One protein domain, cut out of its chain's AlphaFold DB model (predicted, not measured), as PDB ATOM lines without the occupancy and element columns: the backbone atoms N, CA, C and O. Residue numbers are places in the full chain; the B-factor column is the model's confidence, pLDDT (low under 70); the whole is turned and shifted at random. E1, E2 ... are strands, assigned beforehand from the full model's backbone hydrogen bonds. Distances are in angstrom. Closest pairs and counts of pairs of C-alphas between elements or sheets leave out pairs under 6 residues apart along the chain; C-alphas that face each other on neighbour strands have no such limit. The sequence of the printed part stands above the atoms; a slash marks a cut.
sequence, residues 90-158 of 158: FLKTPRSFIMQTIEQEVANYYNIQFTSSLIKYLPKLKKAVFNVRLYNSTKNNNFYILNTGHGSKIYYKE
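AT A GLANCE: This is residues 90 to 158 of the 158 residues of an uncharacterized protein of Flavobacteriales bacterium (UniProt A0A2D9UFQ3). A long, narrow two-stranded hairpin, E1 and E2, coils along the whole length of the model, and a second, much shorter hairpin, E3 and E4, lies beside the end where E1 begins and E2 ends. The short hairpin joins through E3 to the last residues of E2, and the far end of the long hairpin, round its turn at residues 114 to 118, is a two-stranded ribbon. The printed part has 69 residues, with no named helix and four named strands along the chain in the order E1, E2, E3, E4; they form one twisted antiparallel sheet in that same order, and the class is all strand. The whole is extended, with a radius of gyration of the C-alphas of 17.1 A, and its outline is a rod spanning 55 by 23 by 17 A.

IN THESE COORDINATES: Begin at Phe 90, with its C-alpha at (113.170, 123.976, 185.053); residues 90 to 94 come before the first named strand. Find C-alpha 95 at (110.341, 133.310, 184.785), where E1, residues 95 to 113, begins; it bends by 81 degrees at residue 98 and measures 47.1 A from first to last C-alpha. With 19 residues it is the longest strand, and you reach its end at C-alpha 113 at (122.516, 121.241, 140.878). After the tight link of 5 residues, E2, residues 119 to 135, runs 41.0 A and bends by 70 degrees at residue 131. A short link of 7 residues leads to E3, residues 143 to 148, which measures 15.7 A. After a tight link of 2 residues comes E4, residues 151 to 156, 16.6 A long, ending at C-alpha 156 at (122.538, 130.447, 177.221).

HOW THE PARTS SIT: Start with the edge strand E1 and its antiparallel neighbour E2, a hairpin whose directions stand at 172 degrees. Look along it from one end to the other: C-alphas 97 and 135 face each other at 4.3 A, C-alphas 105 and 127 at 4.4 A, and C-alphas 113 and 119 at 4.7 A. Its backbone pairs within hydrogen-bond range include N 102 and O 130 at 2.8 A, and N 112 and O 120 at 2.8 A. Next look at the inner strands E2 and E3, an antiparallel hairpin with directions at 142 degrees. Here C-alphas 134 and 144 face each other at 4.8 A, and N 135 and O 143 are within hydrogen-bond range at 2.8 A, as are N 143 and O 135 at 3.1 A. E3 and the other edge strand, E4, form a further antiparallel hairpin, with directions at 154 degrees. C-alphas 147 and 152 face each other at 4.2 A, and N 144 and O 155 are within hydrogen-bond range at 2.9 A. E4 is apart from E1 and from E2. The four strands form a meander, each strand the antiparallel neighbour of the one before. From edge to edge the strands' lines turn by 58 degrees, and the sheet's C-alphas lie up to 8.2 A off its best plane.

THE WHOLE: To see the full length, go from the C-alpha of Ser 116 to that of Thr 138; these are the two farthest apart, at 55.5 A. The first and last printed C-alphas, of Phe 90 and Glu 158, are 18.8 A apart, and Glu 158 is the chain's last residue. The printed part has no cut, and no link between its named strands is long. In the B-factor column, the mean pLDDT of the printed part is 81.6; it is under 70 at residues 108 to 109, 114, 138 to 140, 149 to 150 and 158.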
ATOM      1  N   PHE A  90     112.792 122.783 184.283       81.25
ATOM      2  CA  PHE A  90     113.170 123.976 185.053       81.25
ATOM      3  C   PHE A  90     112.322 125.220 184.727       81.25
ATOM      4  O   PHE A  90     112.386 126.211 185.455       81.25
ATOM      5  N   LEU A  91     111.526 125.182 183.654       85.00
ATOM      6  CA  LEU A  91     110.588 126.245 183.286       85.00
ATOM      7  C   LEU A  91     109.248 126.137 184.028       85.00
ATOM      8  O   LEU A  91     108.432 127.035 183.913       85.00
ATOM      9  N   LYS A  92     109.016 125.083 184.822       83.94
ATOM     10  CA  LYS A  92     107.779 124.932 185.617       83.94
ATOM     11  C   LYS A  92     107.560 126.047 186.647       83.94
ATOM     12  O   LYS A  92     106.455 126.205 187.146       83.94
ATOM     13  N   THR A  93     108.612 126.778 187.005       85.12
ATOM     14  CA  THR A  93     108.516 127.970 187.853       85.12
ATOM     15  C   THR A  93     108.399 129.218 186.979       85.12
ATOM     16  O   THR A  93     109.131 129.281 185.986       85.12
ATOM     17  N   PRO A  94     107.607 130.231 187.372       89.12
ATOM     18  CA  PRO A  94     107.506 131.484 186.630       89.12
ATOM     19  C   PRO A  94     108.879 132.113 186.374       89.12
ATOM     20  O   PRO A  94     109.762 132.068 187.240       89.12
ATOM     21  N   ARG A  95     109.076 132.673 185.178       90.06
ATOM     22  CA  ARG A  95     110.341 133.310 184.785       90.06
ATOM     23  C   ARG A  95     110.110 134.744 184.370       90.06
ATOM     24  O   ARG A  95     109.314 135.004 183.473       90.06
ATOM     25  N   SER A  96     110.861 135.649 184.984       92.25
ATOM     26  CA  SER A  96     110.933 137.025 184.519       92.25
ATOM     27  C   SER A  96     111.800 137.090 183.269       92.25
ATOM     28  O   SER A  96     112.816 136.394 183.171       92.25
ATOM     29  N   PHE A  97     111.425 137.950 182.334       93.75
ATOM     30  CA  PHE A  97     112.205 138.210 181.137       93.75
ATOM     31  C   PHE A  97     112.324 139.701 180.852       93.75
ATOM     32  O   PHE A  97     111.483 140.502 181.258       93.75
ATOM     33  N   ILE A  98     113.358 140.045 180.093       95.00
ATOM     34  CA  ILE A  98     113.486 141.329 179.405       95.00
ATOM     35  C   ILE A  98     113.541 141.084 177.903       95.00
ATOM     36  O   ILE A  98     114.014 140.034 177.456       95.00
ATOM     37  N   MET A  99     113.070 142.043 177.116       95.44
ATOM     38  CA  MET A  99     113.272 142.005 175.675       95.44
ATOM     39  C   MET A  99     114.708 142.401 175.356       95.44
ATOM     40  O   MET A  99     115.206 143.423 175.828       95.44
ATOM     41  N   GLN A 100     115.385 141.584 174.554       94.00
ATOM     42  CA  GLN A 100     116.733 141.876 174.095       94.00
ATOM     43  C   GLN A 100     116.876 141.563 172.608       94.00
ATOM     44  O   GLN A 100     116.419 140.527 172.128       94.00
ATOM     45  N   THR A 101     117.573 142.440 171.894       92.75
ATOM     46  CA  THR A 101     118.065 142.149 170.551       92.75
ATOM     47  C   THR A 101     119.350 141.324 170.641       92.75
ATOM     48  O   THR A 101     120.278 141.669 171.380       92.75
ATOM     49  N   ILE A 102     119.398 140.223 169.899       89.69
ATOM     50  CA  ILE A 102     120.570 139.357 169.759       89.69
ATOM     51  C   ILE A 102     120.911 139.165 168.283       89.69
ATOM     52  O   ILE A 102     120.044 139.260 167.414       89.69
ATOM     53  N   GLU A 103     122.166 138.831 168.013       88.62
ATOM     54  CA  GLU A 103     122.626 138.386 166.701       88.62
ATOM     55  C   GLU A 103     122.997 136.905 166.796       88.62
ATOM     56  O   GLU A 103     123.774 136.513 167.665       88.62
ATOM     57  N   GLN A 104     122.421 136.075 165.928       82.81
ATOM     58  CA  GLN A 104     122.652 134.633 165.916       82.81
ATOM     59  C   GLN A 104     122.954 134.161 164.494       82.81
ATOM     60  O   GLN A 104     122.316 134.582 163.526       82.81
ATOM     61  N   GLU A 105     123.914 133.247 164.364       82.25
ATOM     62  CA  GLU A 105     124.167 132.564 163.100       82.25
ATOM     63  C   GLU A 105     123.096 131.505 162.839       82.25
ATOM     64  O   GLU A 105     122.876 130.590 163.637       82.25
ATOM     65  N   VAL A 106     122.436 131.630 161.692       76.25
ATOM     66  CA  VAL A 106     121.441 130.681 161.198       76.25
ATOM     67  C   VAL A 106     121.888 130.104 159.862       76.25
ATOM     68  O   VAL A 106     122.421 130.802 158.997       76.25
ATOM     69  N   ALA A 107     121.688 128.798 159.695       71.88
ATOM     70  CA  ALA A 107     121.986 128.109 158.450       71.88
ATOM     71  C   ALA A 107     120.811 128.258 157.479       71.88
ATOM     72  O   ALA A 107     119.716 127.766 157.746       71.88
ATOM     73  N   ASN A 108     121.062 128.879 156.327       69.19
ATOM     74  CA  ASN A 108     120.159 128.817 155.184       69.19
ATOM     75  C   ASN A 108     120.689 127.795 154.183       69.19
ATOM     76  O   ASN A 108     121.874 127.804 153.857       69.19
ATOM     77  N   TYR A 109     119.817 126.938 153.668       69.44
ATOM     78  CA  TYR A 109     120.190 125.949 152.665       69.44
ATOM     79  C   TYR A 109     119.923 126.500 151.270       69.44
ATOM     80  O   TYR A 109     118.835 127.002 150.995       69.44
ATOM     81  N   TYR A 110     120.910 126.404 150.387       71.12
ATOM     82  CA  TYR A 110     120.746 126.714 148.970       71.12
ATOM     83  C   TYR A 110     120.962 125.450 148.143       71.12
ATOM     84  O   TYR A 110     121.743 124.568 148.519       71.12
ATOM     85  N   ASN A 111     120.225 125.342 147.042       77.94
ATOM     86  CA  ASN A 111     120.341 124.224 146.123       77.94
ATOM     87  C   ASN A 111     121.535 124.437 145.187       77.94
ATOM     88  O   ASN A 111     121.727 125.505 144.611       77.94
ATOM     89  N   ILE A 112     122.328 123.389 145.016       75.50
ATOM     90  CA  ILE A 112     123.329 123.288 143.964       75.50
ATOM     91  C   ILE A 112     122.952 122.081 143.121       75.50
ATOM     92  O   ILE A 112     122.851 120.960 143.628       75.50
ATOM     93  N   GLN A 113     122.732 122.315 141.832       71.19
ATOM     94  CA  GLN A 113     122.516 121.241 140.878       71.19
ATOM     95  C   GLN A 113     123.857 120.555 140.600       71.19
ATOM     96  O   GLN A 113     124.800 121.191 140.136       71.19
ATOM     97  N   PHE A 114     123.955 119.273 140.946       65.56
ATOM     98  CA  PHE A 114     125.184 118.489 140.808       65.56
ATOM     99  C   PHE A 114     125.194 117.702 139.489       65.56
ATOM    100  O   PHE A 114     126.237 117.550 138.863       65.56
ATOM    101  N   THR A 115     124.021 117.237 139.048       73.94
ATOM    102  CA  THR A 115     123.779 116.623 137.730       73.94
ATOM    103  C   THR A 115     122.392 117.028 137.209       73.94
ATOM    104  O   THR A 115     121.659 117.756 137.878       73.94
ATOM    105  N   SER A 116     121.979 116.533 136.035       74.25
ATOM    106  CA  SER A 116     120.628 116.769 135.494       74.25
ATOM    107  C   SER A 116     119.489 116.288 136.411       74.25
ATOM    108  O   SER A 116     118.364 116.750 136.252       74.25
ATOM    109  N   SER A 117     119.768 115.407 137.379       74.00
ATOM    110  CA  SER A 117     118.773 114.792 138.274       74.00
ATOM    111  C   SER A 117     119.131 114.838 139.767       74.00
ATOM    112  O   SER A 117     118.269 114.563 140.599       74.00
ATOM    113  N   LEU A 118     120.364 115.210 140.138       74.31
ATOM    114  CA  LEU A 118     120.801 115.284 141.536       74.31
ATOM    115  C   LEU A 118     120.919 116.740 142.009       74.31
ATOM    116  O   LEU A 118     121.709 117.521 141.471       74.31
ATOM    117  N   ILE A 119     120.186 117.077 143.072       75.56
ATOM    118  CA  ILE A 119     120.278 118.362 143.772       75.56
ATOM    119  C   ILE A 119     120.917 118.127 145.139       75.56
ATOM    120  O   ILE A 119     120.468 117.280 145.909       75.56
ATOM    121  N   LYS A 120     121.957 118.901 145.456       79.19
ATOM    122  CA  LYS A 120     122.591 118.922 146.776       79.19
ATOM    123  C   LYS A 120     122.238 120.224 147.486       79.19
ATOM    124  O   LYS A 120     122.375 121.297 146.908       79.19
ATOM    125  N   TYR A 121     121.826 120.136 148.745       77.00
ATOM    126  CA  TYR A 121     121.594 121.305 149.593       77.00
ATOM    127  C   TYR A 121     122.833 121.565 150.450       77.00
ATOM    128  O   TYR A 121     123.262 120.678 151.189       77.00
ATOM    129  N   LEU A 122     123.418 122.761 150.352       72.69
ATOM    130  CA  LEU A 122     124.541 123.170 151.202       72.69
ATOM    131  C   LEU A 122     124.100 124.241 152.210       72.69
ATOM    132  O   LEU A 122     123.416 125.190 151.818       72.69
ATOM    133  N   PRO A 123     124.489 124.121 153.493       75.88
ATOM    134  CA  PRO A 123     124.238 125.162 154.477       75.88
ATOM    135  C   PRO A 123     125.174 126.355 154.239       75.88
ATOM    136  O   PRO A 123     126.388 126.198 154.122       75.88
ATOM    137  N   LYS A 124     124.613 127.563 154.217       76.81
ATOM    138  CA  LYS A 124     125.339 128.833 154.291       76.81
ATOM    139  C   LYS A 124     124.925 129.550 155.567       76.81
ATOM    140  O   LYS A 124     123.754 129.903 155.722       76.81
ATOM    141  N   LEU A 125     125.882 129.764 156.463       78.38
ATOM    142  CA  LEU A 125     125.655 130.528 157.686       78.38
ATOM    143  C   LEU A 125     125.461 132.004 157.326       78.38
ATOM    144  O   LEU A 125     126.247 132.588 156.576       78.38
ATOM    145  N   LYS A 126     124.384 132.594 157.832       79.19
ATOM    146  CA  LYS A 126     124.140 134.035 157.804       79.19
ATOM    147  C   LYS A 126     123.862 134.503 159.221       79.19
ATOM    148  O   LYS A 126     123.179 133.815 159.975       79.19
ATOM    149  N   LYS A 127     124.360 135.689 159.556       82.81
ATOM    150  CA  LYS A 127     123.976 136.360 160.793       82.81
ATOM    151  C   LYS A 127     122.587 136.963 160.626       82.81
ATOM    152  O   LYS A 127     122.307 137.599 159.609       82.81
ATOM    153  N   ALA A 128     121.719 136.714 161.594       83.19
ATOM    154  CA  ALA A 128     120.378 137.269 161.656       83.19
ATOM    155  C   ALA A 128     120.150 137.903 163.029       83.19
ATOM    156  O   ALA A 128     120.673 137.434 164.041       83.19
ATOM    157  N   VAL A 129     119.372 138.983 163.038       88.19
ATOM    158  CA  VAL A 129     119.038 139.742 164.243       88.19
ATOM    159  C   VAL A 129     117.659 139.307 164.730       88.19
ATOM    160  O   VAL A 129     116.709 139.271 163.949       88.19
ATOM    161  N   PHE A 130     117.551 138.984 166.016       88.88
ATOM    162  CA  PHE A 130     116.314 138.530 166.648       88.88
ATOM    163  C   PHE A 130     116.004 139.371 167.879       88.88
ATOM    164  O   PHE A 130     116.892 139.639 168.684       88.88
ATOM    165  N   ASN A 131     114.730 139.714 168.064       91.38
ATOM    166  CA  ASN A 131     114.229 140.227 169.336       91.38
ATOM    167  C   ASN A 131     113.691 139.052 170.150       91.38
ATOM    168  O   ASN A 131     112.747 138.382 169.728       91.38
ATOM    169  N   VAL A 132     114.313 138.780 171.294       93.12
ATOM    170  CA  VAL A 132     114.032 137.605 172.123       93.12
ATOM    171  C   VAL A 132     113.642 138.002 173.539       93.12
ATOM    172  O   VAL A 132     114.079 139.031 174.054       93.12
ATOM    173  N   ARG A 133     112.861 137.134 174.190       94.44
ATOM    174  CA  ARG A 133     112.681 137.141 175.645       94.44
ATOM    175  C   ARG A 133     113.927 136.513 176.277       94.44
ATOM    176  O   ARG A 133     114.181 135.321 176.089       94.44
ATOM    177  N   LEU A 134     114.720 137.314 176.985       94.06
ATOM    178  CA  LEU A 134     115.849 136.841 177.781       94.06
ATOM    179  C   LEU A 134     115.373 136.580 179.210       94.06
ATOM    180  O   LEU A 134     115.084 137.520 179.949       94.06
ATOM    181  N   TYR A 135     115.316 135.312 179.593       92.94
ATOM    182  CA  TYR A 135     114.857 134.865 180.900       92.94
ATOM    183  C   TYR A 135     115.981 134.871 181.929       92.94
ATOM    184  O   TYR A 135     117.123 134.490 181.640       92.94
ATOM    185  N   ASN A 136     115.624 135.228 183.160       86.69
ATOM    186  CA  ASN A 136     116.515 135.080 184.297       86.69
ATOM    187  C   ASN A 136     116.723 133.598 184.655       86.69
ATOM    188  O   ASN A 136     115.794 132.788 184.706       86.69
ATOM    189  N   SER A 137     117.969 133.234 184.946       76.88
ATOM    190  CA  SER A 137     118.300 131.920 185.495       76.88
ATOM    191  C   SER A 137     118.621 132.019 186.976       76.88
ATOM    192  O   SER A 137     119.218 132.984 187.439       76.88
ATOM    193  N   THR A 138     118.276 130.969 187.719       67.31
ATOM    194  CA  THR A 138     118.674 130.807 189.128       67.31
ATOM    195  C   THR A 138     120.172 130.548 189.295       67.31
ATOM    196  O   THR A 138     120.681 130.660 190.404       67.31
ATOM    197  N   LYS A 139     120.881 130.190 188.216       66.56
ATOM    198  CA  LYS A 139     122.305 129.819 188.219       66.56
ATOM    199  C   LYS A 139     123.164 130.783 187.392       66.56
ATOM    200  O   LYS A 139     124.021 130.335 186.641       66.56
ATOM    201  N   ASN A 140     122.896 132.084 187.494       65.38
ATOM    202  CA  ASN A 140     123.644 133.200 186.886       65.38
ATOM    203  C   ASN A 140     123.737 133.269 185.350       65.38
ATOM    204  O   ASN A 140     124.123 134.314 184.839       65.38
ATOM    205  N   ASN A 141     123.314 132.245 184.605       81.94
ATOM    206  CA  ASN A 141     123.369 132.275 183.140       81.94
ATOM    207  C   ASN A 141     121.982 132.520 182.553       81.94
ATOM    208  O   ASN A 141     121.168 131.596 182.474       81.94
ATOM    209  N   ASN A 142     121.710 133.759 182.144       90.56
ATOM    210  CA  ASN A 142     120.476 134.103 181.441       90.56
ATOM    211  C   ASN A 142     120.338 133.270 180.162       90.56
ATOM    212  O   ASN A 142     121.330 132.900 179.535       90.56
ATOM    213  N   PHE A 143     119.110 132.972 179.759       91.88
ATOM    214  CA  PHE A 143     118.865 132.144 178.583       91.88
ATOM    215  C   PHE A 143     117.709 132.689 177.758       91.88
ATOM    216  O   PHE A 143     116.864 133.430 178.251       91.88
ATOM    217  N   TYR A 144     117.658 132.303 176.494       92.06
ATOM    218  CA  TYR A 144     116.545 132.597 175.605       92.06
ATOM    219  C   TYR A 144     116.166 131.342 174.820       92.06
ATOM    220  O   TYR A 144     116.940 130.386 174.706       92.06
ATOM    221  N   ILE A 145     114.940 131.325 174.308       90.06
ATOM    222  CA  ILE A 145     114.402 130.206 173.532       90.06
ATOM    223  C   ILE A 145     114.172 130.703 172.109       90.06
ATOM    224  O   ILE A 145     113.419 131.652 171.906       90.06
ATOM    225  N   LEU A 146     114.792 130.053 171.122       87.88
ATOM    226  CA  LEU A 146     114.506 130.306 169.708       87.88
ATOM    227  C   LEU A 146     113.693 129.163 169.120       87.88
ATOM    228  O   LEU A 146     114.083 127.995 169.195       87.88
ATOM    229  N   ASN A 147     112.583 129.518 168.477       81.12
ATOM    230  CA  ASN A 147     111.827 128.608 167.630       81.12
ATOM    231  C   ASN A 147     112.449 128.603 166.236       81.12
ATOM    232  O   ASN A 147     112.286 129.538 165.459       81.12
ATOM    233  N   THR A 148     113.181 127.539 165.929       71.69
ATOM    234  CA  THR A 148     113.694 127.283 164.581       71.69
ATOM    235  C   THR A 148     112.718 126.388 163.818       71.69
ATOM    236  O   THR A 148     111.872 125.733 164.427       71.69
ATOM    237  N   GLY A 149     112.863 126.282 162.493       65.25
ATOM    238  CA  GLY A 149     112.069 125.342 161.681       65.25
ATOM    239  C   GLY A 149     112.190 123.870 162.113       65.25
ATOM    240  O   GLY A 149     111.362 123.050 161.734       65.25
ATOM    241  N   HIS A 150     113.179 123.533 162.948       68.38
ATOM    242  CA  HIS A 150     113.387 122.202 163.529       68.38
ATOM    243  C   HIS A 150     112.947 122.099 165.002       68.38
ATOM    244  O   HIS A 150     113.277 121.130 165.682       68.38
ATOM    245  N   GLY A 151     112.228 123.102 165.514       74.69
ATOM    246  CA  GLY A 151     111.734 123.164 166.885       74.69
ATOM    247  C   GLY A 151     112.424 124.216 167.756       74.69
ATOM    248  O   GLY A 151     113.286 124.984 167.319       74.69
ATOM    249  N   SER A 152     111.998 124.249 169.017       82.56
ATOM    250  CA  SER A 152     112.463 125.194 170.036       82.56
ATOM    251  C   SER A 152     113.788 124.731 170.641       82.56
ATOM    252  O   SER A 152     113.866 123.605 171.136       82.56
ATOM    253  N   LYS A 153     114.805 125.593 170.654       86.38
ATOM    254  CA  LYS A 153     116.095 125.344 171.315       86.38
ATOM    255  C   LYS A 153     116.390 126.422 172.356       86.38
ATOM    256  O   LYS A 153     116.041 127.582 172.149       86.38
ATOM    257  N   ILE A 154     117.024 126.020 173.460       88.19
ATOM    258  CA  ILE A 154     117.527 126.937 174.491       88.19
ATOM    259  C   ILE A 154     118.952 127.343 174.141       88.19
ATOM    260  O   ILE A 154     119.773 126.494 173.794       88.19
ATOM    261  N   TYR A 155     119.234 128.624 174.318       88.56
ATOM    262  CA  TYR A 155     120.558 129.206 174.212       88.56
ATOM    263  C   TYR A 155     120.865 129.950 175.504       88.56
ATOM    264  O   TYR A 155     120.024 130.698 176.005       88.56
ATOM    265  N   TYR A 156     122.059 129.735 176.044       88.31
ATOM    266  CA  TYR A 156     122.538 130.447 177.221       88.31
ATOM    267  C   TYR A 156     123.388 131.626 176.771       88.31
ATOM    268  O   TYR A 156     124.185 131.502 175.843       88.31
ATOM    269  N   LYS A 157     123.176 132.771 177.410       83.19
ATOM    270  CA  LYS A 157     124.027 133.942 177.263       83.19
ATOM    271  C   LYS A 157     125.248 133.731 178.158       83.19
ATOM    272  O   LYS A 157     125.072 133.469 179.349       83.19
ATOM    273  N   GLU A 158     126.430 133.769 177.548       66.06
ATOM    274  CA  GLU A 158     127.724 133.779 178.248       66.06
ATOM    275  C   GLU A 158     127.916 135.064 179.061       66.06
ATOM    276  O   GLU A 158     127.381 136.124 178.641       66.06
TER     277      GLU A 158